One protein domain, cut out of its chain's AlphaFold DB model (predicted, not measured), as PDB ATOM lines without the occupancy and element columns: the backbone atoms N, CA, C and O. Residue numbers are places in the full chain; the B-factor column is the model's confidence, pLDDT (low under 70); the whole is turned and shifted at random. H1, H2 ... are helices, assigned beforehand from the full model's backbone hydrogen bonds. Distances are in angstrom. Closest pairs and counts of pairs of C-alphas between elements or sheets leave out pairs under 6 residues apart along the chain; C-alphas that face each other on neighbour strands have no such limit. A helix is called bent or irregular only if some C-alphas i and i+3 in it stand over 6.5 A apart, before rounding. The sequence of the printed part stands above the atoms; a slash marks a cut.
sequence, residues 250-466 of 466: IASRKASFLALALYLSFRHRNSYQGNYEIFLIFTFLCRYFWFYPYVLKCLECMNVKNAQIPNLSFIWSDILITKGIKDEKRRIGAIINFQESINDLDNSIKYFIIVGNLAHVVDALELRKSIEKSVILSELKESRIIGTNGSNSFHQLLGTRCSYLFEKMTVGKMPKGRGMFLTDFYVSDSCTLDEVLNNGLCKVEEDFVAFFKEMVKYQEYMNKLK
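Overview. This is residues 250 to 466 of the 466 residues of an uncharacterized protein of Encephalitozoon romaleae (strain SJ-2008) (UniProt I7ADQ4). A body of helices bears one long arm, the helical hairpin of H6 and H7. The body's core is an up-and-down bundle of three, H2, H3 and H5, each running against the one before it; H1 packs on H2, H10 packs on H1, and H11 lies at this end, away from the arm. H4 and H8 are at the arm's base, and two long links joined by H9 run over one side of the body. The printed part has 217 residues with eleven named helices, H1 to H11 in order, and no named strand: all helix. It is compact, with a radius of gyration of the C-alphas of 19.3 A, yet elongated, spanning 67 by 41 by 29 A.

Arrangement. Start at H1, residues 255 to 268, which forms a hairpin with H2, residues 277 to 288: the closest C-alphas, of Ser 265 and Phe 282, are 5.1 A apart. H3, residues 292 to 301, touches H2 at Thr 283 and Val 295, C-alphas 5.8 A apart, at a shallow tilt of 23 degrees, opposite ways. H5, residues 314 to 323, touches H3 at Val 295 and Trp 316, closest C-alphas 6.5 A apart. Look next at H6, residues 328 to 354, and H7, residues 358 to 372, a hairpin whose closest C-alphas, of Ile 349 and Val 361, are 5.4 A apart. Residues 334 to 338 of H6 alone touch H4, residues 308 to 312, with C-alphas 310 and 338 closest at 6.4 A. Residues 331 to 338 alone touch H8, residues 375 to 382, with C-alphas 331 and 380 closest at 6.3 A. H9, residues 400 to 405, is irregular, C-alphas 401 and 404 being 7.6 A apart; it only just touches H2, with 3 pairs of C-alphas within 8 A, Tyr 288 and Leu 405 closest at 6.6 A. H10, residues 433 to 437, touches residues 256 to 260 of H1 alone, with C-alphas 256 and 436 closest at 5.6 A. H11, residues 446 to 464, is near H3. Every O i to N i+4 pair is within hydrogen-bond range in H1, H2, H3, H4, H7, H8, H10 and H11; the counts are 5 of 6 in H5, 21 of 23 in H6 and 0 of 2 in H9, where 2 of 3 O i to N i+3 pairs are within range.

Along the chain. Find C-alpha 255 at (43.928, -50.917, 9.873); from there H1 runs 20.1 A. H6 runs 39.9 A to C-alpha 354 at (-4.939, -22.412, -2.727), and H7 runs 21.3 A. H11 runs 27.3 A to C-alpha 464 at (50.284, -30.043, 14.915).

Size, cuts and confidence. The two C-alphas farthest apart, of Ile 354 and Asn 438, are 67.2 A apart. The printed part has no cut; the links H8 to H9 and H9 to H10 are long, with 17 and 27 residues. Mean pLDDT of the printed part is 92.1, and residue 466 is under 70.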
ATOM      1  N   ILE A 250      36.860 -54.638   4.977       97.81
ATOM      2  CA  ILE A 250      36.288 -53.734   5.985       97.81
ATOM      3  C   ILE A 250      35.884 -54.501   7.247       97.81
ATOM      4  O   ILE A 250      36.233 -54.106   8.358       97.81
ATOM      5  N   ALA A 251      35.206 -55.637   7.095       97.12
ATOM      6  CA  ALA A 251      34.743 -56.454   8.211       97.12
ATOM      7  C   ALA A 251      35.877 -56.992   9.097       97.12
ATOM      8  O   ALA A 251      35.630 -57.317  10.258       97.12
ATOM      9  N   SER A 252      37.109 -57.063   8.581       95.38
ATOM     10  CA  SER A 252      38.284 -57.459   9.363       95.38
ATOM     11  C   SER A 252      38.593 -56.518  10.527       95.38
ATOM     12  O   SER A 252      39.218 -56.943  11.497       95.38
ATOM     13  N   ARG A 253      38.201 -55.238  10.411       94.06
ATOM     14  CA  ARG A 253      38.556 -54.153  11.342       94.06
ATOM     15  C   ARG A 253      40.066 -54.005  11.590       94.06
ATOM     16  O   ARG A 253      40.465 -53.383  12.568       94.06
ATOM     17  N   LYS A 254      40.916 -54.528  10.700       93.12
ATOM     18  CA  LYS A 254      42.369 -54.309  10.733       93.12
ATOM     19  C   LYS A 254      42.718 -53.058   9.932       93.12
ATOM     20  O   LYS A 254      42.254 -52.893   8.803       93.12
ATOM     21  N   ALA A 255      43.565 -52.193  10.489       93.75
ATOM     22  CA  ALA A 255      43.928 -50.917   9.873       93.75
ATOM     23  C   ALA A 255      44.547 -51.085   8.467       93.75
ATOM     24  O   ALA A 255      44.158 -50.381   7.533       93.75
ATOM     25  N   SER A 256      45.425 -52.078   8.289       93.81
ATOM     26  CA  SER A 256      46.049 -52.420   7.002       93.81
ATOM     27  C   SER A 256      45.052 -52.908   5.951       93.81
ATOM     28  O   SER A 256      45.107 -52.484   4.796       93.81
ATOM     29  N   PHE A 257      44.078 -53.731   6.338       95.31
ATOM     30  CA  PHE A 257      43.023 -54.183   5.430       95.31
ATOM     31  C   PHE A 257      42.016 -53.083   5.096       95.31
ATOM     32  O   PHE A 257      41.531 -53.039   3.968       95.31
ATOM     33  N   LEU A 258      41.764 -52.134   5.999       96.62
ATOM     34  CA  LEU A 258      40.987 -50.937   5.669       96.62
ATOM     35  C   LEU A 258      41.705 -50.034   4.668       96.62
ATOM     36  O   LEU A 258      41.066 -49.496   3.767       96.62
ATOM     37  N   ALA A 259      43.025 -49.894   4.784       96.19
ATOM     38  CA  ALA A 259      43.810 -49.159   3.800       96.19
ATOM     39  C   ALA A 259      43.826 -49.887   2.445       96.19
ATOM     40  O   ALA A 259      43.742 -49.245   1.398       96.19
ATOM     41  N   LEU A 260      43.824 -51.224   2.445       96.88
ATOM     42  CA  LEU A 260      43.665 -52.011   1.223       96.88
ATOM     43  C   LEU A 260      42.257 -51.882   0.614       96.88
ATOM     44  O   LEU A 260      42.122 -51.768  -0.603       96.88
ATOM     45  N   ALA A 261      41.203 -51.829   1.435       98.12
ATOM     46  CA  ALA A 261      39.844 -51.523   0.982       98.12
ATOM     47  C   ALA A 261      39.762 -50.117   0.367       98.12
ATOM     48  O   ALA A 261      39.117 -49.913  -0.667       98.12
ATOM     49  N   LEU A 262      40.461 -49.146   0.965       98.00
ATOM     50  CA  LEU A 262      40.601 -47.802   0.414       98.00
ATOM     51  C   LEU A 262      41.333 -47.830  -0.935       98.00
ATOM     52  O   LEU A 262      40.895 -47.150  -1.856       98.00
ATOM     53  N   TYR A 263      42.373 -48.652  -1.096       97.81
ATOM     54  CA  TYR A 263      43.049 -48.840  -2.384       97.81
ATOM     55  C   TYR A 263      42.130 -49.450  -3.450       97.81
ATOM     56  O   TYR A 263      42.023 -48.902  -4.545       97.81
ATOM     57  N   LEU A 264      41.442 -50.558  -3.153       97.56
ATOM     58  CA  LEU A 264      40.567 -51.209  -4.133       97.56
ATOM     59  C   LEU A 264      39.404 -50.302  -4.543       97.56
ATOM     60  O   LEU A 264      39.086 -50.203  -5.730       97.56
ATOM     61  N   SER A 265      38.801 -49.599  -3.581       97.62
ATOM     62  CA  SER A 265      37.761 -48.613  -3.881       97.62
ATOM     63  C   SER A 265      38.321 -47.417  -4.655       97.62
ATOM     64  O   SER A 265      37.692 -47.004  -5.622       97.62
ATOM     65  N   PHE A 266      39.525 -46.923  -4.328       96.88
ATOM     66  CA  PHE A 266      40.221 -45.895  -5.105       96.88
ATOM     67  C   PHE A 266      40.387 -46.345  -6.554       96.88
ATOM     68  O   PHE A 266      39.889 -45.670  -7.451       96.88
ATOM     69  N   ARG A 267      41.019 -47.495  -6.795       95.69
ATOM     70  CA  ARG A 267      41.272 -48.035  -8.136       95.69
ATOM     71  C   ARG A 267      40.005 -48.100  -8.990       95.69
ATOM     72  O   ARG A 267      40.053 -47.763 -10.167       95.69
ATOM     73  N   HIS A 268      38.877 -48.486  -8.392       95.88
ATOM     74  CA  HIS A 268      37.635 -48.742  -9.125       95.88
ATOM     75  C   HIS A 268      36.570 -47.651  -9.050       95.88
ATOM     76  O   HIS A 268      35.501 -47.796  -9.643       95.88
ATOM     77  N   ARG A 269      36.842 -46.537  -8.366       93.00
ATOM     78  CA  ARG A 269      35.864 -45.464  -8.116       93.00
ATOM     79  C   ARG A 269      35.229 -44.879  -9.386       93.00
ATOM     80  O   ARG A 269      34.118 -44.375  -9.315       93.00
ATOM     81  N   ASN A 270      35.918 -44.973 -10.525       90.81
ATOM     82  CA  ASN A 270      35.462 -44.464 -11.824       90.81
ATOM     83  C   ASN A 270      35.268 -45.571 -12.879       90.81
ATOM     84  O   ASN A 270      35.007 -45.257 -14.038       90.81
ATOM     85  N   SER A 271      35.417 -46.848 -12.513       90.94
ATOM     86  CA  SER A 271      35.404 -47.961 -13.477       90.94
ATOM     87  C   SER A 271      33.998 -48.339 -13.953       90.94
ATOM     88  O   SER A 271      33.853 -48.969 -14.998       90.94
ATOM     89  N   TYR A 272      32.959 -47.977 -13.196       88.69
ATOM     90  CA  TYR A 272      31.599 -48.476 -13.396       88.69
ATOM     91  C   TYR A 272      30.644 -47.354 -13.801       88.69
ATOM     92  O   TYR A 272      30.129 -46.612 -12.964       88.69
ATOM     93  N   GLN A 273      30.389 -47.226 -15.103       82.19
ATOM     94  CA  GLN A 273      29.434 -46.241 -15.614       82.19
ATOM     95  C   GLN A 273      28.031 -46.502 -15.050       82.19
ATOM     96  O   GLN A 273      27.555 -47.633 -15.034       82.19
ATOM     97  N   GLY A 274      27.372 -45.449 -14.562       77.94
ATOM     98  CA  GLY A 274      26.017 -45.532 -14.007       77.94
ATOM     99  C   GLY A 274      25.912 -46.158 -12.609       77.94
ATOM    100  O   GLY A 274      24.833 -46.115 -12.025       77.94
ATOM    101  N   ASN A 275      27.003 -46.679 -12.032       83.44
ATOM    102  CA  ASN A 275      27.018 -47.205 -10.667       83.44
ATOM    103  C   ASN A 275      28.033 -46.448  -9.798       83.44
ATOM    104  O   ASN A 275      29.243 -46.579  -9.961       83.44
ATOM    105  N   TYR A 276      27.527 -45.676  -8.838       90.25
ATOM    106  CA  TYR A 276      28.347 -44.854  -7.947       90.25
ATOM    107  C   TYR A 276      28.657 -45.532  -6.604       90.25
ATOM    108  O   TYR A 276      29.262 -44.904  -5.738       90.25
ATOM    109  N   GLU A 277      28.267 -46.794  -6.384       93.75
ATOM    110  CA  GLU A 277      28.387 -47.426  -5.062       93.75
ATOM    111  C   GLU A 277      29.847 -47.572  -4.623       93.75
ATOM    112  O   GLU A 277      30.170 -47.283  -3.474       93.75
ATOM    113  N   ILE A 278      30.752 -47.951  -5.531       96.12
ATOM    114  CA  ILE A 278      32.190 -48.029  -5.221       96.12
ATOM    115  C   ILE A 278      32.766 -46.641  -4.918       96.12
ATOM    116  O   ILE A 278      33.553 -46.494  -3.983       96.12
ATOM    117  N   PHE A 279      32.330 -45.608  -5.647       95.88
ATOM    118  CA  PHE A 279      32.707 -44.217  -5.379       95.88
ATOM    119  C   PHE A 279      32.202 -43.741  -4.007       95.88
ATOM    120  O   PHE A 279      32.908 -43.053  -3.263       95.88
ATOM    121  N   LEU A 280      30.993 -44.152  -3.629       95.50
ATOM    122  CA  LEU A 280      30.412 -43.865  -2.325       95.50
ATOM    123  C   LEU A 280      31.176 -44.583  -1.205       95.50
ATOM    124  O   LEU A 280      31.525 -43.953  -0.209       95.50
ATOM    125  N   ILE A 281      31.508 -45.865  -1.382       97.69
ATOM    126  CA  ILE A 281      32.336 -46.629  -0.437       97.69
ATOM    127  C   ILE A 281      33.709 -45.968  -0.271       97.69
ATOM    128  O   ILE A 281      34.155 -45.775   0.859       97.69
ATOM    129  N   PHE A 282      34.341 -45.544  -1.370       97.88
ATOM    130  CA  PHE A 282      35.583 -44.769  -1.333       97.88
ATOM    131  C   PHE A 282      35.423 -43.474  -0.521       97.88
ATOM    132  O   PHE A 282      36.268 -43.157   0.314       97.88
ATOM    133  N   THR A 283      34.316 -42.748  -0.704       97.56
ATOM    134  CA  THR A 283      34.016 -41.519   0.052       97.56
ATOM    135  C   THR A 283      33.896 -41.792   1.554       97.56
ATOM    136  O   THR A 283      34.465 -41.057   2.363       97.56
ATOM    137  N   PHE A 284      33.203 -42.866   1.946       97.88
ATOM    138  CA  PHE A 284      33.068 -43.259   3.351       97.88
ATOM    139  C   PHE A 284      34.378 -43.769   3.958       97.88
ATOM    140  O   PHE A 284      34.655 -43.468   5.117       97.88
ATOM    141  N   LEU A 285      35.220 -44.461   3.187       98.00
ATOM    142  CA  LEU A 285      36.572 -44.818   3.618       98.00
ATOM    143  C   LEU A 285      37.427 -43.561   3.808       98.00
ATOM    144  O   LEU A 285      37.989 -43.388   4.882       98.00
ATOM    145  N   CYS A 286      37.445 -42.622   2.857       97.75
ATOM    146  CA  CYS A 286      38.107 -41.324   3.035       97.75
ATOM    147  C   CYS A 286      37.613 -40.598   4.295       97.75
ATOM    148  O   CYS A 286      38.421 -40.066   5.055       97.75
ATOM    149  N   ARG A 287      36.301 -40.613   4.561       96.44
ATOM    150  CA  ARG A 287      35.731 -40.064   5.797       96.44
ATOM    151  C   ARG A 287      36.243 -40.786   7.037       96.44
ATOM    152  O   ARG A 287      36.610 -40.126   8.006       96.44
ATOM    153  N   TYR A 288      36.256 -42.114   7.024       95.75
ATOM    154  CA  TYR A 288      36.709 -42.919   8.154       95.75
ATOM    155  C   TYR A 288      38.196 -42.700   8.441       95.75
ATOM    156  O   TYR A 288      38.580 -42.581   9.596       95.75
ATOM    157  N   PHE A 289      39.009 -42.533   7.400       94.62
ATOM    158  CA  PHE A 289      40.395 -42.076   7.473       94.62
ATOM    159  C   PHE A 289      40.519 -40.549   7.632       94.62
ATOM    160  O   PHE A 289      41.604 -40.023   7.458       94.62
ATOM    161  N   TRP A 290      39.457 -39.796   7.947       93.12
ATOM    162  CA  TRP A 290      39.425 -38.319   8.051       93.12
ATOM    163  C   TRP A 290      40.241 -37.554   6.986       93.12
ATOM    164  O   TRP A 290      40.785 -36.480   7.251       93.12
ATOM    165  N   PHE A 291      40.288 -38.072   5.753       95.44
ATOM    166  CA  PHE A 291      40.904 -37.451   4.578       95.44
ATOM    167  C   PHE A 291      40.016 -36.311   4.059       95.44
ATOM    168  O   PHE A 291      39.472 -36.356   2.953       95.44
ATOM    169  N   TYR A 292      39.831 -35.290   4.904       95.12
ATOM    170  CA  TYR A 292      38.860 -34.209   4.736       95.12
ATOM    171  C   TYR A 292      38.881 -33.568   3.336       95.12
ATOM    172  O   TYR A 292      37.816 -33.514   2.721       95.12
ATOM    173  N   PRO A 293      40.037 -33.175   2.754       95.06
ATOM    174  CA  PRO A 293      40.061 -32.563   1.424       95.06
ATOM    175  C   PRO A 293      39.475 -33.469   0.331       95.06
ATOM    176  O   PRO A 293      38.739 -33.004  -0.541       95.06
ATOM    177  N   TYR A 294      39.745 -34.775   0.398       95.62
ATOM    178  CA  TYR A 294      39.226 -35.734  -0.575       95.62
ATOM    179  C   TYR A 294      37.757 -36.066  -0.347       95.62
ATOM    180  O   TYR A 294      37.041 -36.267  -1.325       95.62
ATOM    181  N   VAL A 295      37.276 -36.050   0.899       97.00
ATOM    182  CA  VAL A 295      35.833 -36.125   1.176       97.00
ATOM    183  C   VAL A 295      35.105 -34.981   0.472       97.00
ATOM    184  O   VAL A 295      34.125 -35.229  -0.229       97.00
ATOM    185  N   LEU A 296      35.607 -33.746   0.586       95.31
ATOM    186  CA  LEU A 296      34.995 -32.592  -0.081       95.31
ATOM    187  C   LEU A 296      35.000 -32.743  -1.607       95.31
ATOM    188  O   LEU A 296      33.954 -32.584  -2.233       95.31
ATOM    189  N   LYS A 297      36.144 -33.134  -2.183       95.31
ATOM    190  CA  LYS A 297      36.276 -33.392  -3.624       95.31
ATOM    191  C   LYS A 297      35.290 -34.458  -4.106       95.31
ATOM    192  O   LYS A 297      34.674 -34.297  -5.153       95.31
ATOM    193  N   CYS A 298      35.104 -35.532  -3.339       95.12
ATOM    194  CA  CYS A 298      34.163 -36.589  -3.699       95.12
ATOM    195  C   CYS A 298      32.710 -36.100  -3.681       95.12
ATOM    196  O   CYS A 298      31.962 -36.375  -4.618       95.12
ATOM    197  N   LEU A 299      32.312 -35.345  -2.653       93.94
ATOM    198  CA  LEU A 299      30.968 -34.761  -2.572       93.94
ATOM    199  C   LEU A 299      30.695 -33.768  -3.716       93.94
ATOM    200  O   LEU A 299      29.580 -33.725  -4.237       93.94
ATOM    201  N   GLU A 300      31.710 -33.013  -4.140       92.50
ATOM    202  CA  GLU A 300      31.634 -32.121  -5.304       92.50
ATOM    203  C   GLU A 300      31.479 -32.905  -6.613       92.50
ATOM    204  O   GLU A 300      30.601 -32.582  -7.411       92.50
ATOM    205  N   CYS A 301      32.248 -33.983  -6.810       92.12
ATOM    206  CA  CYS A 301      32.095 -34.874  -7.967       92.12
ATOM    207  C   CYS A 301      30.716 -35.552  -8.024       92.12
ATOM    208  O   CYS A 301      30.188 -35.754  -9.113       92.12
ATOM    209  N   MET A 302      30.111 -35.869  -6.872       90.06
ATOM    210  CA  MET A 302      28.739 -36.391  -6.793       90.06
ATOM    211  C   MET A 302      27.661 -35.323  -7.023       90.06
ATOM    212  O   MET A 302      26.482 -35.665  -7.083       90.06
ATOM    213  N   ASN A 303      28.038 -34.044  -7.165       89.81
ATOM    214  CA  ASN A 303      27.121 -32.930  -7.414       89.81
ATOM    215  C   ASN A 303      25.993 -32.835  -6.362       89.81
ATOM    216  O   ASN A 303      24.836 -32.575  -6.698       89.81
ATOM    217  N   VAL A 304      26.336 -33.050  -5.084       87.69
ATOM    218  CA  VAL A 304      25.392 -33.021  -3.953       87.69
ATOM    219  C   VAL A 304      24.747 -31.639  -3.815       87.69
ATOM    220  O   VAL A 304      25.439 -30.651  -3.564       87.69
ATOM    221  N   LYS A 305      23.417 -31.564  -3.959       85.88
ATOM    222  CA  LYS A 305      22.639 -30.310  -3.971       85.88
ATOM    223  C   LYS A 305      21.307 -30.432  -3.223       85.88
ATOM    224  O   LYS A 305      20.768 -31.526  -3.052       85.88
ATOM    225  N   ASN A 306      20.741 -29.287  -2.836       84.31
ATOM    226  CA  ASN A 306      19.382 -29.155  -2.288       84.31
ATOM    227  C   ASN A 306      19.126 -30.142  -1.134       84.31
ATOM    228  O   ASN A 306      19.948 -30.253  -0.230       84.31
ATOM    229  N   ALA A 307      18.043 -30.925  -1.201       83.56
ATOM    230  CA  ALA A 307      17.658 -31.914  -0.194       83.56
ATOM    231  C   ALA A 307      18.736 -32.976   0.116       83.56
ATOM    232  O   ALA A 307      18.668 -33.639   1.150       83.56
ATOM    233  N   GLN A 308      19.755 -33.145  -0.731       88.31
ATOM    234  CA  GLN A 308      20.877 -34.033  -0.431       88.31
ATOM    235  C   GLN A 308      21.834 -33.424   0.605       88.31
ATOM    236  O   GLN A 308      22.422 -34.165   1.388       88.31
ATOM    237  N   ILE A 309      21.975 -32.094   0.663       87.94
ATOM    238  CA  ILE A 309      22.861 -31.419   1.625       87.94
ATOM    239  C   ILE A 309      22.424 -31.715   3.065       87.94
ATOM    240  O   ILE A 309      23.283 -32.151   3.839       87.94
ATOM    241  N   PRO A 310      21.136 -31.594   3.446       84.88
ATOM    242  CA  PRO A 310      20.687 -31.990   4.774       84.88
ATOM    243  C   PRO A 310      21.011 -33.437   5.152       84.88
ATOM    244  O   PRO A 310      21.359 -33.706   6.297       84.88
ATOM    245  N   ASN A 311      20.941 -34.352   4.184       85.50
ATOM    246  CA  ASN A 311      21.094 -35.788   4.413       85.50
ATOM    247  C   ASN A 311      22.554 -36.270   4.385       85.50
ATOM    248  O   ASN A 311      22.875 -37.280   5.002       85.50
ATOM    249  N   LEU A 312      23.442 -35.563   3.679       92.75
ATOM    250  CA  LEU A 312      24.831 -35.984   3.452       92.75
ATOM    251  C   LEU A 312      25.861 -35.110   4.172       92.75
ATOM    252  O   LEU A 312      27.037 -35.470   4.215       92.75
ATOM    253  N   SER A 313      25.450 -33.985   4.769       94.31
ATOM    254  CA  SER A 313      26.378 -33.067   5.444       94.31
ATOM    255  C   SER A 313      27.202 -33.729   6.549       94.31
ATOM    256  O   SER A 313      28.370 -33.383   6.723       94.31
ATOM    257  N   PHE A 314      26.651 -34.745   7.223       95.44
ATOM    258  CA  PHE A 314      27.365 -35.482   8.270       95.44
ATOM    259  C   PHE A 314      28.669 -36.136   7.782       95.44
ATOM    260  O   PHE A 314      29.590 -36.347   8.572       95.44
ATOM    261  N   ILE A 315      28.781 -36.429   6.479       96.06
ATOM    262  CA  ILE A 315      29.957 -37.091   5.907       96.06
ATOM    263  C   ILE A 315      31.220 -36.240   6.119       96.06
ATOM    264  O   ILE A 315      32.273 -36.778   6.460       96.06
ATOM    265  N   TRP A 316      31.121 -34.918   5.970       96.06
ATOM    266  CA  TRP A 316      32.240 -33.996   6.186       96.06
ATOM    267  C   TRP A 316      32.166 -33.290   7.546       96.06
ATOM    268  O   TRP A 316      33.209 -33.044   8.155       96.06
ATOM    269  N   SER A 317      30.967 -32.981   8.052       96.06
ATOM    270  CA  SER A 317      30.821 -32.201   9.287       96.06
ATOM    271  C   SER A 317      31.264 -32.977  10.522       96.06
ATOM    272  O   SER A 317      31.817 -32.379  11.443       96.06
ATOM    273  N   ASP A 318      31.106 -34.305  10.530       95.56
ATOM    274  CA  ASP A 318      31.612 -35.139  11.622       95.56
ATOM    275  C   ASP A 318      33.138 -35.016  11.743       95.56
ATOM    276  O   ASP A 318      33.656 -34.911  12.853       95.56
ATOM    277  N   ILE A 319      33.866 -34.959  10.619       94.38
ATOM    278  CA  ILE A 319      35.320 -34.734  10.611       94.38
ATOM    279  C   ILE A 319      35.633 -33.331  11.130       94.38
ATOM    280  O   ILE A 319      36.472 -33.186  12.015       94.38
ATOM    281  N   LEU A 320      34.940 -32.311  10.609       93.44
ATOM    282  CA  LEU A 320      35.129 -30.917  11.014       93.44
ATOM    283  C   LEU A 320      35.029 -30.775  12.535       93.44
ATOM    284  O   LEU A 320      35.955 -30.263  13.166       93.44
ATOM    285  N   ILE A 321      33.946 -31.290  13.118       92.94
ATOM    286  CA  ILE A 321      33.648 -31.173  14.545       92.94
ATOM    287  C   ILE A 321      34.617 -32.019  15.381       92.94
ATOM    288  O   ILE A 321      35.283 -31.493  16.270       92.94
ATOM    289  N   THR A 322      34.750 -33.319  15.093       90.75
ATOM    290  CA  THR A 322      35.586 -34.224  15.912       90.75
ATOM    291  C   THR A 322      37.067 -33.873  15.838       90.75
ATOM    292  O   THR A 322      37.797 -33.950  16.827       90.75
ATOM    293  N   LYS A 323      37.529 -33.448  14.662       87.44
ATOM    294  CA  LYS A 323      38.933 -33.151  14.395       87.44
ATOM    295  C   LYS A 323      39.221 -31.657  14.396       87.44
ATOM    296  O   LYS A 323      40.363 -31.284  14.155       87.44
ATOM    297  N   GLY A 324      38.271 -30.822  14.830       85.81
ATOM    298  CA  GLY A 324      38.435 -29.383  15.075       85.81
ATOM    299  C   GLY A 324      39.002 -28.610  13.883       85.81
ATOM    300  O   GLY A 324      39.815 -27.708  14.069       85.81
ATOM    301  N   ILE A 325      38.622 -29.005  12.668       88.56
ATOM    302  CA  ILE A 325      39.014 -28.321  11.434       88.56
ATOM    303  C   ILE A 325      38.191 -27.033  11.333       88.56
ATOM    304  O   ILE A 325      36.986 -27.046  11.562       88.56
ATOM    305  N   LYS A 326      38.819 -25.905  10.988       88.19
ATOM    306  CA  LYS A 326      38.110 -24.631  10.803       88.19
ATOM    307  C   LYS A 326      37.709 -24.457   9.336       88.19
ATOM    308  O   LYS A 326      38.511 -23.992   8.536       88.19
ATOM    309  N   ASP A 327      36.467 -24.804   9.000       91.56
ATOM    310  CA  ASP A 327      35.856 -24.552   7.682       91.56
ATOM    311  C   ASP A 327      34.487 -23.875   7.846       91.56
ATOM    312  O   ASP A 327      33.414 -24.445   7.630       91.56
ATOM    313  N   GLU A 328      34.537 -22.626   8.307       92.62
ATOM    314  CA  GLU A 328      33.346 -21.847   8.641       92.62
ATOM    315  C   GLU A 328      32.491 -21.542   7.406       92.62
ATOM    316  O   GLU A 328      31.264 -21.538   7.482       92.62
ATOM    317  N   LYS A 329      33.124 -21.362   6.240       94.06
ATOM    318  CA  LYS A 329      32.422 -21.109   4.979       94.06
ATOM    319  C   LYS A 329      31.504 -22.276   4.617       94.06
ATOM    320  O   LYS A 329      30.342 -22.047   4.287       94.06
ATOM    321  N   ARG A 330      32.001 -23.519   4.688       93.06
ATOM    322  CA  ARG A 330      31.189 -24.706   4.386       93.06
ATOM    323  C   ARG A 330      30.120 -24.942   5.449       93.06
ATOM    324  O   ARG A 330      28.981 -25.240   5.093       93.06
ATOM    325  N   ARG A 331      30.448 -24.728   6.731       95.12
ATOM    326  CA  ARG A 331      29.487 -24.809   7.846       95.12
ATOM    327  C   ARG A 331      28.315 -23.842   7.672       95.12
ATOM    328  O   ARG A 331      27.168 -24.282   7.669       95.12
ATOM    329  N   ILE A 332      28.595 -22.553   7.476       95.19
ATOM    330  CA  ILE A 332      27.569 -21.526   7.260       95.19
ATOM    331  C   ILE A 332      26.782 -21.815   5.980       95.19
ATOM    332  O   ILE A 332      25.557 -21.754   6.004       95.19
ATOM    333  N   GLY A 333      27.455 -22.182   4.884       93.94
ATOM    334  CA  GLY A 333      26.791 -22.516   3.622       93.94
ATOM    335  C   GLY A 333      25.777 -23.655   3.762       93.94
ATOM    336  O   GLY A 333      24.668 -23.556   3.244       93.94
ATOM    337  N   ALA A 334      26.110 -24.702   4.523       94.31
ATOM    338  CA  ALA A 334      25.170 -25.779   4.820       94.31
ATOM    339  C   ALA A 334      23.979 -25.284   5.660       94.31
ATOM    340  O   ALA A 334      22.839 -25.566   5.303       94.31
ATOM    341  N   ILE A 335      24.211 -24.500   6.721       95.50
ATOM    342  CA  ILE A 335      23.130 -23.925   7.550       95.50
ATOM    343  C   ILE A 335      22.184 -23.057   6.706       95.50
ATOM    344  O   ILE A 335      20.966 -23.156   6.864       95.50
ATOM    345  N   ILE A 336      22.727 -22.244   5.795       94.75
ATOM    346  CA  ILE A 336      21.935 -21.445   4.852       94.75
ATOM    347  C   ILE A 336      21.085 -22.362   3.973       94.75
ATOM    348  O   ILE A 336      19.888 -22.131   3.866       94.75
ATOM    349  N   ASN A 337      21.645 -23.446   3.432       93.75
ATOM    350  CA  ASN A 337      20.888 -24.372   2.591       93.75
ATOM    351  C   ASN A 337      19.732 -25.076   3.333       93.75
ATOM    352  O   ASN A 337      18.647 -25.259   2.775       93.75
ATOM    353  N   PHE A 338      19.928 -25.426   4.611       94.00
ATOM    354  CA  PHE A 338      18.838 -25.899   5.473       94.00
ATOM    355  C   PHE A 338      17.728 -24.844   5.593       94.00
ATOM    356  O   PHE A 338      16.549 -25.178   5.481       94.00
ATOM    357  N   GLN A 339      18.095 -23.576   5.799       93.06
ATOM    358  CA  GLN A 339      17.133 -22.480   5.918       93.06
ATOM    359  C   GLN A 339      16.415 -22.186   4.595       93.06
ATOM    360  O   GLN A 339      15.210 -21.950   4.604       93.06
ATOM    361  N   GLU A 340      17.120 -22.224   3.466       92.31
ATOM    362  CA  GLU A 340      16.535 -22.093   2.127       92.31
ATOM    363  C   GLU A 340      15.504 -23.194   1.873       92.31
ATOM    364  O   GLU A 340      14.381 -22.894   1.484       92.31
ATOM    365  N   SER A 341      15.826 -24.444   2.224       91.69
ATOM    366  CA  SER A 341      14.888 -25.568   2.108       91.69
ATOM    367  C   SER A 341      13.617 -25.358   2.946       91.69
ATOM    368  O   SER A 341      12.520 -25.683   2.499       91.69
ATOM    369  N   ILE A 342      13.742 -24.794   4.155       91.88
ATOM    370  CA  ILE A 342      12.587 -24.429   4.994       91.88
ATOM    371  C   ILE A 342      11.768 -23.318   4.325       91.88
ATOM    372  O   ILE A 342      10.548 -23.427   4.239       91.88
ATOM    373  N   ASN A 343      12.426 -22.276   3.815       90.94
ATOM    374  CA  ASN A 343      11.749 -21.156   3.161       90.94
ATOM    375  C   ASN A 343      10.990 -21.607   1.897       90.94
ATOM    376  O   ASN A 343       9.882 -21.133   1.642       90.94
ATOM    377  N   ASP A 344      11.553 -22.536   1.124       90.56
ATOM    378  CA  ASP A 344      10.908 -23.103  -0.066       90.56
ATOM    379  C   ASP A 344       9.642 -23.899   0.295       90.56
ATOM    380  O   ASP A 344       8.615 -23.784  -0.386       90.56
ATOM    381  N   LEU A 345       9.671 -24.651   1.402       91.94
ATOM    382  CA  LEU A 345       8.491 -25.340   1.938       91.94
ATOM    383  C   LEU A 345       7.430 -24.347   2.423       91.94
ATOM    384  O   LEU A 345       6.257 -24.491   2.071       91.94
ATOM    385  N   ASP A 346       7.836 -23.310   3.160       90.75
ATOM    386  CA  ASP A 346       6.945 -22.253   3.656       90.75
ATOM    387  C   ASP A 346       6.209 -21.556   2.498       90.75
ATOM    388  O   ASP A 346       4.994 -21.341   2.552       90.75
ATOM    389  N   ASN A 347       6.927 -21.262   1.409       88.50
ATOM    390  CA  ASN A 347       6.356 -20.676   0.196       88.50
ATOM    391  C   ASN A 347       5.399 -21.642  -0.528       88.50
ATOM    392  O   ASN A 347       4.369 -21.212  -1.060       88.50
ATOM    393  N   SER A 348       5.704 -22.943  -0.526       93.56
ATOM    394  CA  SER A 348       4.907 -23.975  -1.202       93.56
ATOM    395  C   SER A 348       3.581 -24.271  -0.494       93.56
ATOM    396  O   SER A 348       2.570 -24.501  -1.158       93.56
ATOM    397  N   ILE A 349       3.540 -24.195   0.842       95.19
ATOM    398  CA  ILE A 349       2.331 -24.456   1.646       95.19
ATOM    399  C   ILE A 349       1.160 -23.580   1.201       95.19
ATOM    400  O   ILE A 349       0.055 -24.080   0.981       95.19
ATOM    401  N   LYS A 350       1.400 -22.278   1.001       91.81
ATOM    402  CA  LYS A 350       0.360 -21.353   0.531       91.81
ATOM    403  C   LYS A 350      -0.230 -21.805  -0.804       91.81
ATOM    404  O   LYS A 350      -1.447 -21.801  -0.976       91.81
ATOM    405  N   TYR A 351       0.635 -22.176  -1.746       93.38
ATOM    406  CA  TYR A 351       0.212 -22.647  -3.057       93.38
ATOM    407  C   TYR A 351      -0.629 -23.923  -2.939       93.38
ATOM    408  O   TYR A 351      -1.715 -23.977  -3.513       93.38
ATOM    409  N   PHE A 352      -0.190 -24.899  -2.137       95.62
ATOM    410  CA  PHE A 352      -0.923 -26.149  -1.926       95.62
ATOM    411  C   PHE A 352      -2.315 -25.938  -1.328       95.62
ATOM    412  O   PHE A 352      -3.259 -26.565  -1.802       95.62
ATOM    413  N   ILE A 353      -2.468 -25.019  -0.368       93.94
ATOM    414  CA  ILE A 353      -3.781 -24.646   0.180       93.94
ATOM    415  C   ILE A 353      -4.668 -24.069  -0.923       93.94
ATOM    416  O   ILE A 353      -5.793 -24.522  -1.113       93.94
ATOM    417  N   ILE A 354      -4.155 -23.098  -1.690       91.06
ATOM    418  CA  ILE A 354      -4.939 -22.412  -2.727       91.06
ATOM    419  C   ILE A 354      -5.461 -23.397  -3.776       91.06
ATOM    420  O   ILE A 354      -6.616 -23.281  -4.182       91.06
ATOM    421  N   VAL A 355      -4.640 -24.368  -4.191       92.12
ATOM    422  CA  VAL A 355      -5.029 -25.379  -5.189       92.12
ATOM    423  C   VAL A 355      -5.740 -26.600  -4.590       92.12
ATOM    424  O   VAL A 355      -6.032 -27.537  -5.334       92.12
ATOM    425  N   GLY A 356      -5.981 -26.639  -3.276       91.94
ATOM    426  CA  GLY A 356      -6.657 -27.749  -2.592       91.94
ATOM    427  C   GLY A 356      -5.840 -29.045  -2.496       91.94
ATOM    428  O   GLY A 356      -6.404 -30.129  -2.383       91.94
ATOM    429  N   ASN A 357      -4.508 -28.976  -2.564       94.00
ATOM    430  CA  ASN A 357      -3.612 -30.123  -2.357       94.00
ATOM    431  C   ASN A 357      -3.333 -30.340  -0.861       94.00
ATOM    432  O   ASN A 357      -2.198 -30.217  -0.406       94.00
ATOM    433  N   LEU A 358      -4.373 -30.663  -0.092       94.94
ATOM    434  CA  LEU A 358      -4.301 -30.707   1.373       94.94
ATOM    435  C   LEU A 358      -3.303 -31.748   1.908       94.94
ATOM    436  O   LEU A 358      -2.589 -31.458   2.863       94.94
ATOM    437  N   ALA A 359      -3.176 -32.907   1.250       95.19
ATOM    438  CA  ALA A 359      -2.170 -33.912   1.609       95.19
ATOM    439  C   ALA A 359      -0.738 -33.344   1.563       95.19
ATOM    440  O   ALA A 359       0.027 -33.504   2.507       95.19
ATOM    441  N   HIS A 360      -0.408 -32.571   0.524       95.81
ATOM    442  CA  HIS A 360       0.915 -31.953   0.400       95.81
ATOM    443  C   HIS A 360       1.154 -30.815   1.393       95.81
ATOM    444  O   HIS A 360       2.304 -30.510   1.696       95.81
ATOM    445  N   VAL A 361       0.098 -30.194   1.931       96.25
ATOM    446  CA  VAL A 361       0.245 -29.259   3.056       96.25
ATOM    447  C   VAL A 361       0.708 -30.014   4.299       96.25
ATOM    448  O   VAL A 361       1.654 -29.574   4.952       96.25
ATOM    449  N   VAL A 362       0.082 -31.156   4.599       96.44
ATOM    450  CA  VAL A 362       0.469 -32.022   5.724       96.44
ATOM    451  C   VAL A 362       1.913 -32.500   5.550       96.44
ATOM    452  O   VAL A 362       2.730 -32.275   6.443       96.44
ATOM    453  N   ASP A 363       2.255 -33.048   4.379       95.38
ATOM    454  CA  ASP A 363       3.614 -33.519   4.070       95.38
ATOM    455  C   ASP A 363       4.658 -32.398   4.220       95.38
ATOM    456  O   ASP A 363       5.723 -32.602   4.805       95.38
ATOM    457  N   ALA A 364       4.360 -31.191   3.722       95.56
ATOM    458  CA  ALA A 364       5.270 -30.051   3.805       95.56
ATOM    459  C   ALA A 364       5.482 -29.583   5.252       95.56
ATOM    460  O   ALA A 364       6.616 -29.295   5.638       95.56
ATOM    461  N   LEU A 365       4.422 -29.537   6.070       95.31
ATOM    462  CA  LEU A 365       4.516 -29.192   7.491       95.31
ATOM    463  C   LEU A 365       5.336 -30.232   8.273       95.31
ATOM    464  O   LEU A 365       6.178 -29.865   9.098       95.31
ATOM    465  N   GLU A 366       5.128 -31.520   7.997       94.12
ATOM    466  CA  GLU A 366       5.877 -32.617   8.617       94.12
ATOM    467  C   GLU A 366       7.360 -32.589   8.211       94.12
ATOM    468  O   GLU A 366       8.239 -32.632   9.080       94.12
ATOM    469  N   LEU A 367       7.657 -32.427   6.916       93.50
ATOM    470  CA  LEU A 367       9.025 -32.323   6.409       93.50
ATOM    471  C   LEU A 367       9.743 -31.095   6.974       93.50
ATOM    472  O   LEU A 367      10.870 -31.211   7.456       93.50
ATOM    473  N   ARG A 368       9.082 -29.933   6.992       93.31
ATOM    474  CA  ARG A 368       9.614 -28.701   7.587       93.31
ATOM    475  C   ARG A 368      10.026 -28.926   9.042       93.31
ATOM    476  O   ARG A 368      11.160 -28.632   9.416       93.31
ATOM    477  N   LYS A 369       9.135 -29.513   9.846       93.19
ATOM    478  CA  LYS A 369       9.403 -29.852  11.251       93.19
ATOM    479  C   LYS A 369      10.571 -30.834  11.389       93.19
ATOM    480  O   LYS A 369      11.368 -30.700  12.316       93.19
ATOM    481  N   SER A 370      10.694 -31.805  10.481       92.31
ATOM    482  CA  SER A 370      11.820 -32.746  10.452       92.31
ATOM    483  C   SER A 370      13.153 -32.055  10.144       92.31
ATOM    484  O   SER A 370      14.162 -32.374  10.772       92.31
ATOM    485  N   ILE A 371      13.173 -31.092   9.216       92.62
ATOM    486  CA  ILE A 371      14.376 -30.318   8.872       92.62
ATOM    487  C   ILE A 371      14.783 -29.411  10.043       92.62
ATOM    488  O   ILE A 371      15.954 -29.400  10.424       92.62
ATOM    489  N   GLU A 372      13.832 -28.707  10.664       92.50
ATOM    490  CA  GLU A 372      14.087 -27.844  11.831       92.50
ATOM    491  C   GLU A 372      14.644 -28.615  13.030       92.50
ATOM    492  O   GLU A 372      15.500 -28.108  13.753       92.50
ATOM    493  N   LYS A 373      14.169 -29.849  13.230       92.94
ATOM    494  CA  LYS A 373      14.612 -30.748  14.304       92.94
ATOM    495  C   LYS A 373      15.792 -31.635  13.907       92.94
ATOM    496  O   LYS A 373      16.144 -32.543  14.660       92.94
ATOM    497  N   SER A 374      16.390 -31.412  12.737       92.81
ATOM    498  CA  SER A 374      17.512 -32.218  12.267       92.81
ATOM    499  C   SER A 374      18.684 -32.131  13.240       92.81
ATOM    500  O   SER A 374      19.206 -31.050  13.517       92.81
ATOM    501  N   VAL A 375      19.149 -33.292  13.704       94.00
ATOM    502  CA  VAL A 375      20.341 -33.394  14.556       94.00
ATOM    503  C   VAL A 375      21.549 -32.774  13.853       94.00
ATOM    504  O   VAL A 375      22.293 -32.030  14.478       94.00
ATOM    505  N   ILE A 376      21.702 -32.994  12.543       94.50
ATOM    506  CA  ILE A 376      22.812 -32.440  11.754       94.50
ATOM    507  C   ILE A 376      22.775 -30.905  11.773       94.50
ATOM    508  O   ILE A 376      23.813 -30.269  11.946       94.50
ATOM    509  N   LEU A 377      21.591 -30.293  11.641       95.50
ATOM    510  CA  LEU A 377      21.452 -28.834  11.688       95.50
ATOM    511  C   LEU A 377      21.867 -28.270  13.053       95.50
ATOM    512  O   LEU A 377      22.604 -27.285  13.110       95.50
ATOM    513  N   SER A 378      21.416 -28.894  14.142       95.88
ATOM    514  CA  SER A 378      21.795 -28.486  15.499       95.88
ATOM    515  C   SER A 378      23.299 -28.627  15.736       95.88
ATOM    516  O   SER A 378      23.926 -27.697  16.238       95.88
ATOM    517  N   GLU A 379      23.912 -29.730  15.302       95.94
ATOM    518  CA  GLU A 379      25.358 -29.944  15.430       95.94
ATOM    519  C   GLU A 379      26.178 -28.923  14.634       95.94
ATOM    520  O   GLU A 379      27.200 -28.442  15.122       95.94
ATOM    521  N   LEU A 380      25.723 -28.540  13.435       95.75
ATOM    522  CA  LEU A 380      26.360 -27.483  12.648       95.75
ATOM    523  C   LEU A 380      26.254 -26.119  13.341       95.75
ATOM    524  O   LEU A 380      27.230 -25.372  13.346       95.75
ATOM    525  N   LYS A 381      25.102 -25.783  13.934       95.44
ATOM    526  CA  LYS A 381      24.910 -24.518  14.670       95.44
ATOM    527  C   LYS A 381      25.769 -24.463  15.934       95.44
ATOM    528  O   LYS A 381      26.461 -23.474  16.157       95.44
ATOM    529  N   GLU A 382      25.761 -25.536  16.718       95.12
ATOM    530  CA  GLU A 382      26.446 -25.626  18.013       95.12
ATOM    531  C   GLU A 382      27.928 -26.022  17.892       95.12
ATOM    532  O   GLU A 382      28.667 -25.946  18.871       95.12
ATOM    533  N   SER A 383      28.377 -26.435  16.701       93.81
ATOM    534  CA  SER A 383      29.735 -26.933  16.426       93.81
ATOM    535  C   SER A 383      30.179 -28.070  17.356       93.81
ATOM    536  O   SER A 383      31.341 -28.148  17.753       93.81
ATOM    537  N   ARG A 384      29.255 -28.971  17.706       95.25
ATOM    538  CA  ARG A 384      29.509 -30.137  18.566       95.25
ATOM    539  C   ARG A 384      28.653 -31.324  18.142       95.25
ATOM    540  O   ARG A 384      27.561 -31.121  17.628       95.25
ATOM    541  N   ILE A 385      29.130 -32.545  18.388       95.75
ATOM    542  CA  ILE A 385      28.336 -33.765  18.187       95.75
ATOM    543  C   ILE A 385      27.349 -33.892  19.349       95.75
ATOM    544  O   ILE A 385      27.758 -33.844  20.508       95.75
ATOM    545  N   ILE A 386      26.067 -34.074  19.038       95.06
ATOM    546  CA  ILE A 386      24.996 -34.303  20.027       95.06
ATOM    547  C   ILE A 386      24.202 -35.577  19.726       95.06
ATOM    548  O   ILE A 386      23.485 -36.078  20.590       95.06
ATOM    549  N   GLY A 387      24.312 -36.110  18.504       91.50
ATOM    550  CA  GLY A 387      23.577 -37.291  18.078       91.50
ATOM    551  C   GLY A 387      23.914 -38.539  18.893       91.50
ATOM    552  O   GLY A 387      25.069 -38.803  19.236       91.50
ATOM    553  N   THR A 388      22.887 -39.344  19.159       90.56
ATOM    554  CA  THR A 388      22.990 -40.646  19.839       90.56
ATOM    555  C   THR A 388      22.746 -41.828  18.901       90.56
ATOM    556  O   THR A 388      23.187 -42.937  19.194       90.56
ATOM    557  N   ASN A 389      22.106 -41.600  17.750       89.00
ATOM    558  CA  ASN A 389      21.852 -42.609  16.725       89.00
ATOM    559  C   ASN A 389      22.786 -42.400  15.520       89.00
ATOM    560  O   ASN A 389      22.808 -41.320  14.933       89.00
ATOM    561  N   GLY A 390      23.552 -43.437  15.165       88.56
ATOM    562  CA  GLY A 390      24.462 -43.430  14.014       88.56
ATOM    563  C   GLY A 390      23.834 -43.932  12.708       88.56
ATOM    564  O   GLY A 390      24.464 -43.830  11.652       88.56
ATOM    565  N   SER A 391      22.620 -44.490  12.765       88.88
ATOM    566  CA  SER A 391      21.951 -45.107  11.619       88.88
ATOM    567  C   SER A 391      21.545 -44.078  10.564       88.88
ATOM    568  O   SER A 391      21.145 -42.957  10.875       88.88
ATOM    569  N   ASN A 392      21.663 -44.475   9.301       90.88
ATOM    570  CA  ASN A 392      21.303 -43.691   8.126       90.88
ATOM    571  C   ASN A 392      21.039 -44.631   6.936       90.88
ATOM    572  O   ASN A 392      21.195 -45.849   7.050       90.88
ATOM    573  N   SER A 393      20.669 -44.073   5.783       88.69
ATOM    574  CA  SER A 393      20.320 -44.840   4.578       88.69
ATOM    575  C   SER A 393      21.450 -45.723   4.030       88.69
ATOM    576  O   SER A 393      21.166 -46.690   3.329       88.69
ATOM    577  N   PHE A 394      22.715 -45.442   4.359       92.56
ATOM    578  CA  PHE A 394      23.878 -46.190   3.869       92.56
ATOM    579  C   PHE A 394      24.339 -47.304   4.811       92.56
ATOM    580  O   PHE A 394      25.231 -48.070   4.451       92.56
ATOM    581  N   HIS A 395      23.734 -47.431   5.999       88.12
ATOM    582  CA  HIS A 395      24.195 -48.326   7.067       88.12
ATOM    583  C   HIS A 395      24.364 -49.795   6.628       88.12
ATOM    584  O   HIS A 395      25.191 -50.503   7.187       88.12
ATOM    585  N   GLN A 396      23.625 -50.259   5.615       89.38
ATOM    586  CA  GLN A 396      23.674 -51.646   5.127       89.38
ATOM    587  C   GLN A 396      24.239 -51.792   3.701       89.38
ATOM    588  O   GLN A 396      24.056 -52.836   3.076       89.38
ATOM    589  N   LEU A 397      24.950 -50.784   3.173       94.56
ATOM    590  CA  LEU A 397      25.482 -50.805   1.798       94.56
ATOM    591  C   LEU A 397      26.395 -52.017   1.514       94.56
ATOM    592  O   LEU A 397      26.389 -52.554   0.404       94.56
ATOM    593  N   LEU A 398      27.153 -52.448   2.528       96.44
ATOM    594  CA  LEU A 398      28.051 -53.613   2.510       96.44
ATOM    595  C   LEU A 398      27.684 -54.649   3.589       96.44
ATOM    596  O   LEU A 398      28.550 -55.367   4.089       96.44
ATOM    597  N   GLY A 399      26.406 -54.690   3.972       94.12
ATOM    598  CA  GLY A 399      25.898 -55.607   4.991       94.12
ATOM    599  C   GLY A 399      26.196 -55.178   6.427       94.12
ATOM    600  O   GLY A 399      26.905 -54.201   6.697       94.12
ATOM    601  N   THR A 400      25.624 -55.915   7.373       92.31
ATOM    602  CA  THR A 400      25.643 -55.583   8.812       92.31
ATOM    603  C   THR A 400      27.047 -55.512   9.421       92.31
ATOM    604  O   THR A 400      27.302 -54.686  10.294       92.31
ATOM    605  N   ARG A 401      27.999 -56.330   8.954       94.12
ATOM    606  CA  ARG A 401      29.374 -56.369   9.500       94.12
ATOM    607  C   ARG A 401      30.196 -55.116   9.194       94.12
ATOM    608  O   ARG A 401      31.095 -54.772   9.964       94.12
ATOM    609  N   CYS A 402      29.865 -54.427   8.108       96.31
ATOM    610  CA  CYS A 402      30.555 -53.227   7.638       96.31
ATOM    611  C   CYS A 402      29.850 -51.934   8.055       96.31
ATOM    612  O   CYS A 402      30.317 -50.846   7.716       96.31
ATOM    613  N   SER A 403      28.721 -52.034   8.758       94.88
ATOM    614  CA  SER A 403      27.807 -50.911   8.958       94.88
ATOM    615  C   SER A 403      28.441 -49.720   9.675       94.88
ATOM    616  O   SER A 403      28.161 -48.569   9.337       94.88
ATOM    617  N   TYR A 404      29.376 -50.002  10.585       94.62
ATOM    618  CA  TYR A 404      30.139 -49.018  11.348       94.62
ATOM    619  C   TYR A 404      30.868 -47.982  10.478       94.62
ATOM    620  O   TYR A 404      31.041 -46.839  10.895       94.62
ATOM    621  N   LEU A 405      31.278 -48.355   9.261       95.81
ATOM    622  CA  LEU A 405      31.957 -47.453   8.331       95.81
ATOM    623  C   LEU A 405      31.039 -46.303   7.883       95.81
ATOM    624  O   LEU A 405      31.487 -45.172   7.674       95.81
ATOM    625  N   PHE A 406      29.748 -46.603   7.739       95.56
ATOM    626  CA  PHE A 406      28.736 -45.696   7.203       95.56
ATOM    627  C   PHE A 406      28.034 -44.883   8.284       95.56
ATOM    628  O   PHE A 406      27.313 -43.940   7.968       95.56
ATOM    629  N   GLU A 407      28.220 -45.231   9.555       94.25
ATOM    630  CA  GLU A 407      27.537 -44.572  10.659       94.25
ATOM    631  C   GLU A 407      27.908 -43.093  10.772       94.25
ATOM    632  O   GLU A 407      29.072 -42.682  10.646       94.25
ATOM    633  N   LYS A 408      26.896 -42.289  11.096       94.06
ATOM    634  CA  LYS A 408      27.099 -40.939  11.606       94.06
ATOM    635  C   LYS A 408      27.822 -41.015  12.958       94.06
ATOM    636  O   LYS A 408      27.543 -41.898  13.769       94.06
ATOM    637  N   MET A 409      28.717 -40.065  13.216       95.00
ATOM    638  CA  MET A 409      29.339 -39.911  14.525       95.00
ATOM    639  C   MET A 409      28.303 -39.642  15.623       95.00
ATOM    640  O   MET A 409      27.384 -38.834  15.453       95.00
ATOM    641  N   THR A 410      28.497 -40.285  16.772       95.25
ATOM    642  CA  THR A 410      27.683 -40.096  17.976       95.25
ATOM    643  C   THR A 410      28.563 -39.744  19.166       95.25
ATOM    644  O   THR A 410      29.763 -40.022  19.164       95.25
ATOM    645  N   VAL A 411      27.964 -39.166  20.209       92.88
ATOM    646  CA  VAL A 411      28.676 -38.785  21.445       92.88
ATOM    647  C   VAL A 411      29.468 -39.965  22.032       92.88
ATOM    648  O   VAL A 411      30.610 -39.800  22.443       92.88
ATOM    649  N   GLY A 412      28.899 -41.177  22.006       88.81
ATOM    650  CA  GLY A 412      29.540 -42.383  22.544       88.81
ATOM    651  C   GLY A 412      30.673 -42.967  21.690       88.81
ATOM    652  O   GLY A 412      31.382 -43.849  22.163       88.81
ATOM    653  N   LYS A 413      30.845 -42.500  20.445       91.44
ATOM    654  CA  LYS A 413      31.851 -43.003  19.491       91.44
ATOM    655  C   LYS A 413      32.901 -41.954  19.126       91.44
ATOM    656  O   LYS A 413      33.721 -42.198  18.239       91.44
ATOM    657  N   MET A 414      32.884 -40.797  19.787       89.00
ATOM    658  CA  MET A 414      33.897 -39.771  19.575       89.00
ATOM    659  C   MET A 414      35.293 -40.321  19.901       89.00
ATOM    660  O   MET A 414      35.455 -40.981  20.930       89.00
ATOM    661  N   PRO A 415      36.299 -40.049  19.051       86.25
ATOM    662  CA  PRO A 415      37.647 -40.550  19.271       86.25
ATOM    663  C   PRO A 415      38.240 -39.925  20.534       86.25
ATOM    664  O   PRO A 415      38.107 -38.718  20.755       86.25
ATOM    665  N   LYS A 416      38.943 -40.725  21.338       78.19
ATOM    666  CA  LYS A 416      39.664 -40.224  22.520       78.19
ATOM    667  C   LYS A 416      41.046 -39.678  22.157       78.19
ATOM    668  O   LYS A 416      41.588 -38.848  22.882       78.19
ATOM    669  N   GLY A 417      41.613 -40.139  21.040       74.25
ATOM    670  CA  GLY A 417      42.955 -39.780  20.581       74.25
ATOM    671  C   GLY A 417      43.023 -39.038  19.240       74.25
ATOM    672  O   GLY A 417      42.030 -38.789  18.554       74.25
ATOM    673  N   ARG A 418      44.259 -38.725  18.825       73.19
ATOM    674  CA  ARG A 418      44.601 -38.081  17.537       73.19
ATOM    675  C   ARG A 418      44.882 -39.092  16.413       73.19
ATOM    676  O   ARG A 418      45.646 -38.805  15.495       73.19
ATOM    677  N   GLY A 419      44.286 -40.279  16.508       79.62
ATOM    678  CA  GLY A 419      44.514 -41.374  15.570       79.62
ATOM    679  C   GLY A 419      44.118 -41.039  14.128       79.62
ATOM    680  O   GLY A 419      43.359 -40.098  13.868       79.62
ATOM    681  N   MET A 420      44.615 -41.867  13.206       86.69
ATOM    682  CA  MET A 420      44.353 -41.807  11.762       86.69
ATOM    683  C   MET A 420      42.879 -42.063  11.405       86.69
ATOM    684  O   MET A 420      42.480 -41.834  10.269       86.69
ATOM    685  N   PHE A 421      42.060 -42.516  12.351       91.44
ATOM    686  CA  PHE A 421      40.648 -42.802  12.129       91.44
ATOM    687  C   PHE A 421      39.729 -41.755  12.754       91.44
ATOM    688  O   PHE A 421      40.070 -41.063  13.719       91.44
ATOM    689  N   LEU A 422      38.531 -41.644  12.185       90.62
ATOM    690  CA  LEU A 422      37.462 -40.774  12.651       90.62
ATOM    691  C   LEU A 422      36.938 -41.213  14.028       90.62
ATOM    692  O   LEU A 422      36.573 -40.360  14.827       90.62
ATOM    693  N   THR A 423      36.958 -42.515  14.319       88.56
ATOM    694  CA  THR A 423      36.672 -43.113  15.631       88.56
ATOM    695  C   THR A 423      37.688 -44.215  15.930       88.56
ATOM    696  O   THR A 423      38.111 -44.922  15.017       88.56
ATOM    697  N   ASP A 424      38.074 -44.358  17.196       85.31
ATOM    698  CA  ASP A 424      38.917 -45.441  17.720       85.31
ATOM    699  C   ASP A 424      38.085 -46.598  18.311       85.31
ATOM    700  O   ASP A 424      38.638 -47.584  18.790       85.31
ATOM    701  N   PHE A 425      36.750 -46.510  18.242       88.38
ATOM    702  CA  PHE A 425      35.839 -47.493  18.835       88.38
ATOM    703  C   PHE A 425      35.911 -48.873  18.165       88.38
ATOM    704  O   PHE A 425      35.752 -49.896  18.828       88.38
ATOM    705  N   TYR A 426      36.118 -48.913  16.844       88.06
ATOM    706  CA  TYR A 426      36.126 -50.158  16.064       88.06
ATOM    707  C   TYR A 426      37.524 -50.620  15.664       88.06
ATOM    708  O   TYR A 426      37.726 -51.813  15.451       88.06
ATOM    709  N   VAL A 427      38.450 -49.673  15.511       86.31
ATOM    710  CA  VAL A 427      39.815 -49.892  15.029       86.31
ATOM    711  C   VAL A 427      40.724 -48.968  15.824       86.31
ATOM    712  O   VAL A 427      40.650 -47.749  15.669       86.31
ATOM    713  N   SER A 428      41.552 -49.543  16.689       76.69
ATOM    714  CA  SER A 428      42.469 -48.801  17.561       76.69
ATOM    715  C   SER A 428      43.876 -48.656  16.982       76.69
ATOM    716  O   SER A 428      44.601 -47.737  17.360       76.69
ATOM    717  N   ASP A 429      44.259 -49.559  16.084       80.94
ATOM    718  CA  ASP A 429      45.637 -49.685  15.609       80.94
ATOM    719  C   ASP A 429      45.940 -48.663  14.508       80.94
ATOM    720  O   ASP A 429      45.041 -48.200  13.813       80.94
ATOM    721  N   SER A 430      47.203 -48.284  14.320       83.06
ATOM    722  CA  SER A 430      47.614 -47.470  13.169       83.06
ATOM    723  C   SER A 430      47.882 -48.346  11.938       83.06
ATOM    724  O   SER A 430      47.908 -49.569  12.019       83.06
ATOM    725  N   CYS A 431      48.058 -47.715  10.775       87.50
ATOM    726  CA  CYS A 431      48.553 -48.381   9.572       87.50
ATOM    727  C   CYS A 431      49.714 -47.577   9.002       87.50
ATOM    728  O   CYS A 431      49.618 -46.357   8.851       87.50
ATOM    729  N   THR A 432      50.776 -48.270   8.629       87.69
ATOM    730  CA  THR A 432      51.881 -47.737   7.836       87.69
ATOM    731  C   THR A 432      51.675 -48.064   6.364       87.69
ATOM    732  O   THR A 432      50.997 -49.030   6.018       87.69
ATOM    733  N   LEU A 433      52.271 -47.275   5.469       89.50
ATOM    734  CA  LEU A 433      52.227 -47.581   4.041       89.50
ATOM    735  C   LEU A 433      52.896 -48.930   3.729       89.50
ATOM    736  O   LEU A 433      52.413 -49.652   2.864       89.50
ATOM    737  N   ASP A 434      53.964 -49.289   4.443       91.12
ATOM    738  CA  ASP A 434      54.694 -50.539   4.214       91.12
ATOM    739  C   ASP A 434      53.822 -51.771   4.487       91.12
ATOM    740  O   ASP A 434      53.877 -52.740   3.733       91.12
ATOM    741  N   GLU A 435      52.944 -51.722   5.493       90.00
ATOM    742  CA  GLU A 435      51.950 -52.778   5.737       90.00
ATOM    743  C   GLU A 435      50.937 -52.897   4.591       90.00
ATOM    744  O   GLU A 435      50.515 -54.001   4.248       90.00
ATOM    745  N   VAL A 436      50.565 -51.777   3.958       89.06
ATOM    746  CA  VAL A 436      49.670 -51.781   2.789       89.06
ATOM    747  C   VAL A 436      50.382 -52.330   1.558       89.06
ATOM    748  O   VAL A 436      49.783 -53.066   0.778       89.06
ATOM    749  N   LEU A 437      51.658 -51.998   1.362       92.31
ATOM    750  CA  LEU A 437      52.450 -52.503   0.240       92.31
ATOM    751  C   LEU A 437      52.719 -54.006   0.378       92.31
ATOM    752  O   LEU A 437      52.646 -54.734  -0.610       92.31
ATOM    753  N   ASN A 438      52.932 -54.480   1.605       90.81
ATOM    754  CA  ASN A 438      53.189 -55.881   1.935       90.81
ATOM    755  C   ASN A 438      51.899 -56.664   2.266       90.81
ATOM    756  O   ASN A 438      51.907 -57.567   3.098       90.81
ATOM    757  N   ASN A 439      50.780 -56.342   1.604       89.69
ATOM    758  CA  ASN A 439      49.460 -56.919   1.902       89.69
ATOM    759  C   ASN A 439      49.270 -58.390   1.472       89.69
ATOM    760  O   ASN A 439      48.284 -59.014   1.858       89.69
ATOM    761  N   GLY A 440      50.158 -58.937   0.637       86.88
ATOM    762  CA  GLY A 440      50.106 -60.336   0.187       86.88
ATOM    763  C   GLY A 440      48.978 -60.697  -0.795       86.88
ATOM    764  O   GLY A 440      48.933 -61.839  -1.245       86.88
ATOM    765  N   LEU A 441      48.096 -59.761  -1.163       88.69
ATOM    766  CA  LEU A 441      47.001 -59.973  -2.121       88.69
ATOM    767  C   LEU A 441      47.299 -59.362  -3.493       88.69
ATOM    768  O   LEU A 441      47.102 -60.013  -4.519       88.69
ATOM    769  N   CYS A 442      47.758 -58.110  -3.535       89.94
ATOM    770  CA  CYS A 442      47.976 -57.389  -4.784       89.94
ATOM    771  C   CYS A 442      49.085 -56.340  -4.709       89.94
ATOM    772  O   CYS A 442      49.350 -55.759  -3.658       89.94
ATOM    773  N   LYS A 443      49.669 -56.027  -5.871       92.94
ATOM    774  CA  LYS A 443      50.547 -54.866  -6.025       92.94
ATOM    775  C   LYS A 443      49.711 -53.584  -6.009       92.94
ATOM    776  O   LYS A 443      48.796 -53.440  -6.815       92.94
ATOM    777  N   VAL A 444      50.053 -52.672  -5.106       94.75
ATOM    778  CA  VAL A 444      49.433 -51.347  -4.982       94.75
ATOM    779  C   VAL A 444      50.058 -50.389  -6.002       94.75
ATOM    780  O   VAL A 444      51.270 -50.402  -6.210       94.75
ATOM    781  N   GLU A 445      49.226 -49.582  -6.657       95.00
ATOM    782  CA  GLU A 445      49.638 -48.647  -7.715       95.00
ATOM    783  C   GLU A 445      50.269 -47.363  -7.149       95.00
ATOM    784  O   GLU A 445      49.890 -46.893  -6.074       95.00
ATOM    785  N   GLU A 446      51.209 -46.768  -7.893       95.50
ATOM    786  CA  GLU A 446      51.954 -45.572  -7.465       95.50
ATOM    787  C   GLU A 446      51.046 -44.362  -7.209       95.50
ATOM    788  O   GLU A 446      51.257 -43.636  -6.236       95.50
ATOM    789  N   ASP A 447      49.985 -44.193  -8.001       96.12
ATOM    790  CA  ASP A 447      49.001 -43.122  -7.817       96.12
ATOM    791  C   ASP A 447      48.326 -43.190  -6.443       96.12
ATOM    792  O   ASP A 447      48.132 -42.168  -5.780       96.12
ATOM    793  N   PHE A 448      48.003 -44.401  -5.975       96.81
ATOM    794  CA  PHE A 448      47.453 -44.584  -4.636       96.81
ATOM    795  C   PHE A 448      48.499 -44.301  -3.559       96.81
ATOM    796  O   PHE A 448      48.183 -43.688  -2.542       96.81
ATOM    797  N   VAL A 449      49.752 -44.714  -3.775       96.75
ATOM    798  CA  VAL A 449      50.852 -44.431  -2.843       96.75
ATOM    799  C   VAL A 449      51.052 -42.924  -2.674       96.75
ATOM    800  O   VAL A 449      51.195 -42.448  -1.545       96.75
ATOM    801  N   ALA A 450      51.043 -42.171  -3.774       96.62
ATOM    802  CA  ALA A 450      51.142 -40.716  -3.756       96.62
ATOM    803  C   ALA A 450      49.967 -40.092  -2.989       96.62
ATOM    804  O   ALA A 450      50.190 -39.323  -2.052       96.62
ATOM    805  N   PHE A 451      48.738 -40.505  -3.318       96.38
ATOM    806  CA  PHE A 451      47.514 -40.091  -2.631       96.38
ATOM    807  C   PHE A 451      47.571 -40.352  -1.116       96.38
ATOM    808  O   PHE A 451      47.326 -39.451  -0.315       96.38
ATOM    809  N   PHE A 452      47.932 -41.568  -0.703       95.62
ATOM    810  CA  PHE A 452      47.958 -41.948   0.707       95.62
ATOM    811  C   PHE A 452      49.007 -41.144   1.487       95.62
ATOM    812  O   PHE A 452      48.711 -40.613   2.557       95.62
ATOM    813  N   LYS A 453      50.216 -40.975   0.930       95.38
ATOM    814  CA  LYS A 453      51.279 -40.154   1.540       95.38
ATOM    815  C   LYS A 453      50.866 -38.691   1.692       95.38
ATOM    816  O   LYS A 453      51.167 -38.081   2.716       95.38
ATOM    817  N   GLU A 454      50.212 -38.122   0.682       95.94
ATOM    818  CA  GLU A 454      49.687 -36.755   0.732       95.94
ATOM    819  C   GLU A 454      48.700 -36.591   1.895       95.94
ATOM    820  O   GLU A 454      48.812 -35.654   2.688       95.94
ATOM    821  N   MET A 455      47.777 -37.542   2.048       94.69
ATOM    822  CA  MET A 455      46.757 -37.486   3.092       94.69
ATOM    823  C   MET A 455      47.307 -37.705   4.499       94.69
ATOM    824  O   MET A 455      46.904 -36.994   5.420       94.69
ATOM    825  N   VAL A 456      48.270 -38.609   4.680       92.50
ATOM    826  CA  VAL A 456      48.950 -38.778   5.974       92.50
ATOM    827  C   VAL A 456      49.684 -37.491   6.370       92.50
ATOM    828  O   VAL A 456      49.519 -37.010   7.490       92.50
ATOM    829  N   LYS A 457      50.400 -36.846   5.436       93.25
ATOM    830  CA  LYS A 457      51.047 -35.545   5.691       93.25
ATOM    831  C   LYS A 457      50.042 -34.459   6.078       93.25
ATOM    832  O   LYS A 457      50.311 -33.663   6.978       93.25
ATOM    833  N   TYR A 458      48.884 -34.422   5.418       91.94
ATOM    834  CA  TYR A 458      47.803 -33.500   5.769       91.94
ATOM    835  C   TYR A 458      47.322 -33.714   7.213       91.94
ATOM    836  O   TYR A 458      47.208 -32.755   7.977       91.94
ATOM    837  N   GLN A 459      47.088 -34.964   7.617       90.38
ATOM    838  CA  GLN A 459      46.670 -35.290   8.983       90.38
ATOM    839  C   GLN A 459      47.724 -34.894  10.021       90.38
ATOM    840  O   GLN A 459      47.385 -34.304  11.046       90.38
ATOM    841  N   GLU A 460      49.000 -35.184   9.759       90.50
ATOM    842  CA  GLU A 460      50.115 -34.798  10.629       90.50
ATOM    843  C   GLU A 460      50.188 -33.282  10.814       90.50
ATOM    844  O   GLU A 460      50.372 -32.801  11.932       90.50
ATOM    845  N   TYR A 461      50.007 -32.521   9.733       90.81
ATOM    846  CA  TYR A 461      49.945 -31.065   9.787       90.81
ATOM    847  C   TYR A 461      48.770 -30.577  10.648       90.81
ATOM    848  O   TYR A 461      48.967 -29.779  11.565       90.81
ATOM    849  N   MET A 462      47.562 -31.104  10.425       88.38
ATOM    850  CA  MET A 462      46.376 -30.729  11.205       88.38
ATOM    851  C   MET A 462      46.506 -31.095  12.688       88.38
ATOM    852  O   MET A 462      46.072 -30.336  13.553       88.38
ATOM    853  N   ASN A 463      47.148 -32.223  12.995       86.12
ATOM    854  CA  ASN A 463      47.441 -32.639  14.362       86.12
ATOM    855  C   ASN A 463      48.460 -31.733  15.068       86.12
ATOM    856  O   ASN A 463      48.444 -31.701  16.293       86.12
ATOM    857  N   LYS A 464      49.327 -31.011  14.340       86.12
ATOM    858  CA  LYS A 464      50.284 -30.043  14.915       86.12
ATOM    859  C   LYS A 464      49.668 -28.673  15.200       86.12
ATOM    860  O   LYS A 464      50.159 -27.968  16.071       86.12
ATOM    861  N   LEU A 465      48.613 -28.288  14.478       79.06
ATOM    862  CA  LEU A 465      47.917 -27.005  14.666       79.06
ATOM    863  C   LEU A 465      47.026 -26.954  15.924       79.06
ATOM    864  O   LEU A 465      46.470 -25.899  16.230       79.06
ATOM    865  N   LYS A 466      46.864 -28.086  16.617       64.00
ATOM    866  CA  LYS A 466      46.064 -28.258  17.834       64.00
ATOM    867  C   LYS A 466      46.933 -28.563  19.041       64.00
ATOM    868  O   LYS A 466      46.613 -28.025  20.117       64.00
TER     869      LYS A 466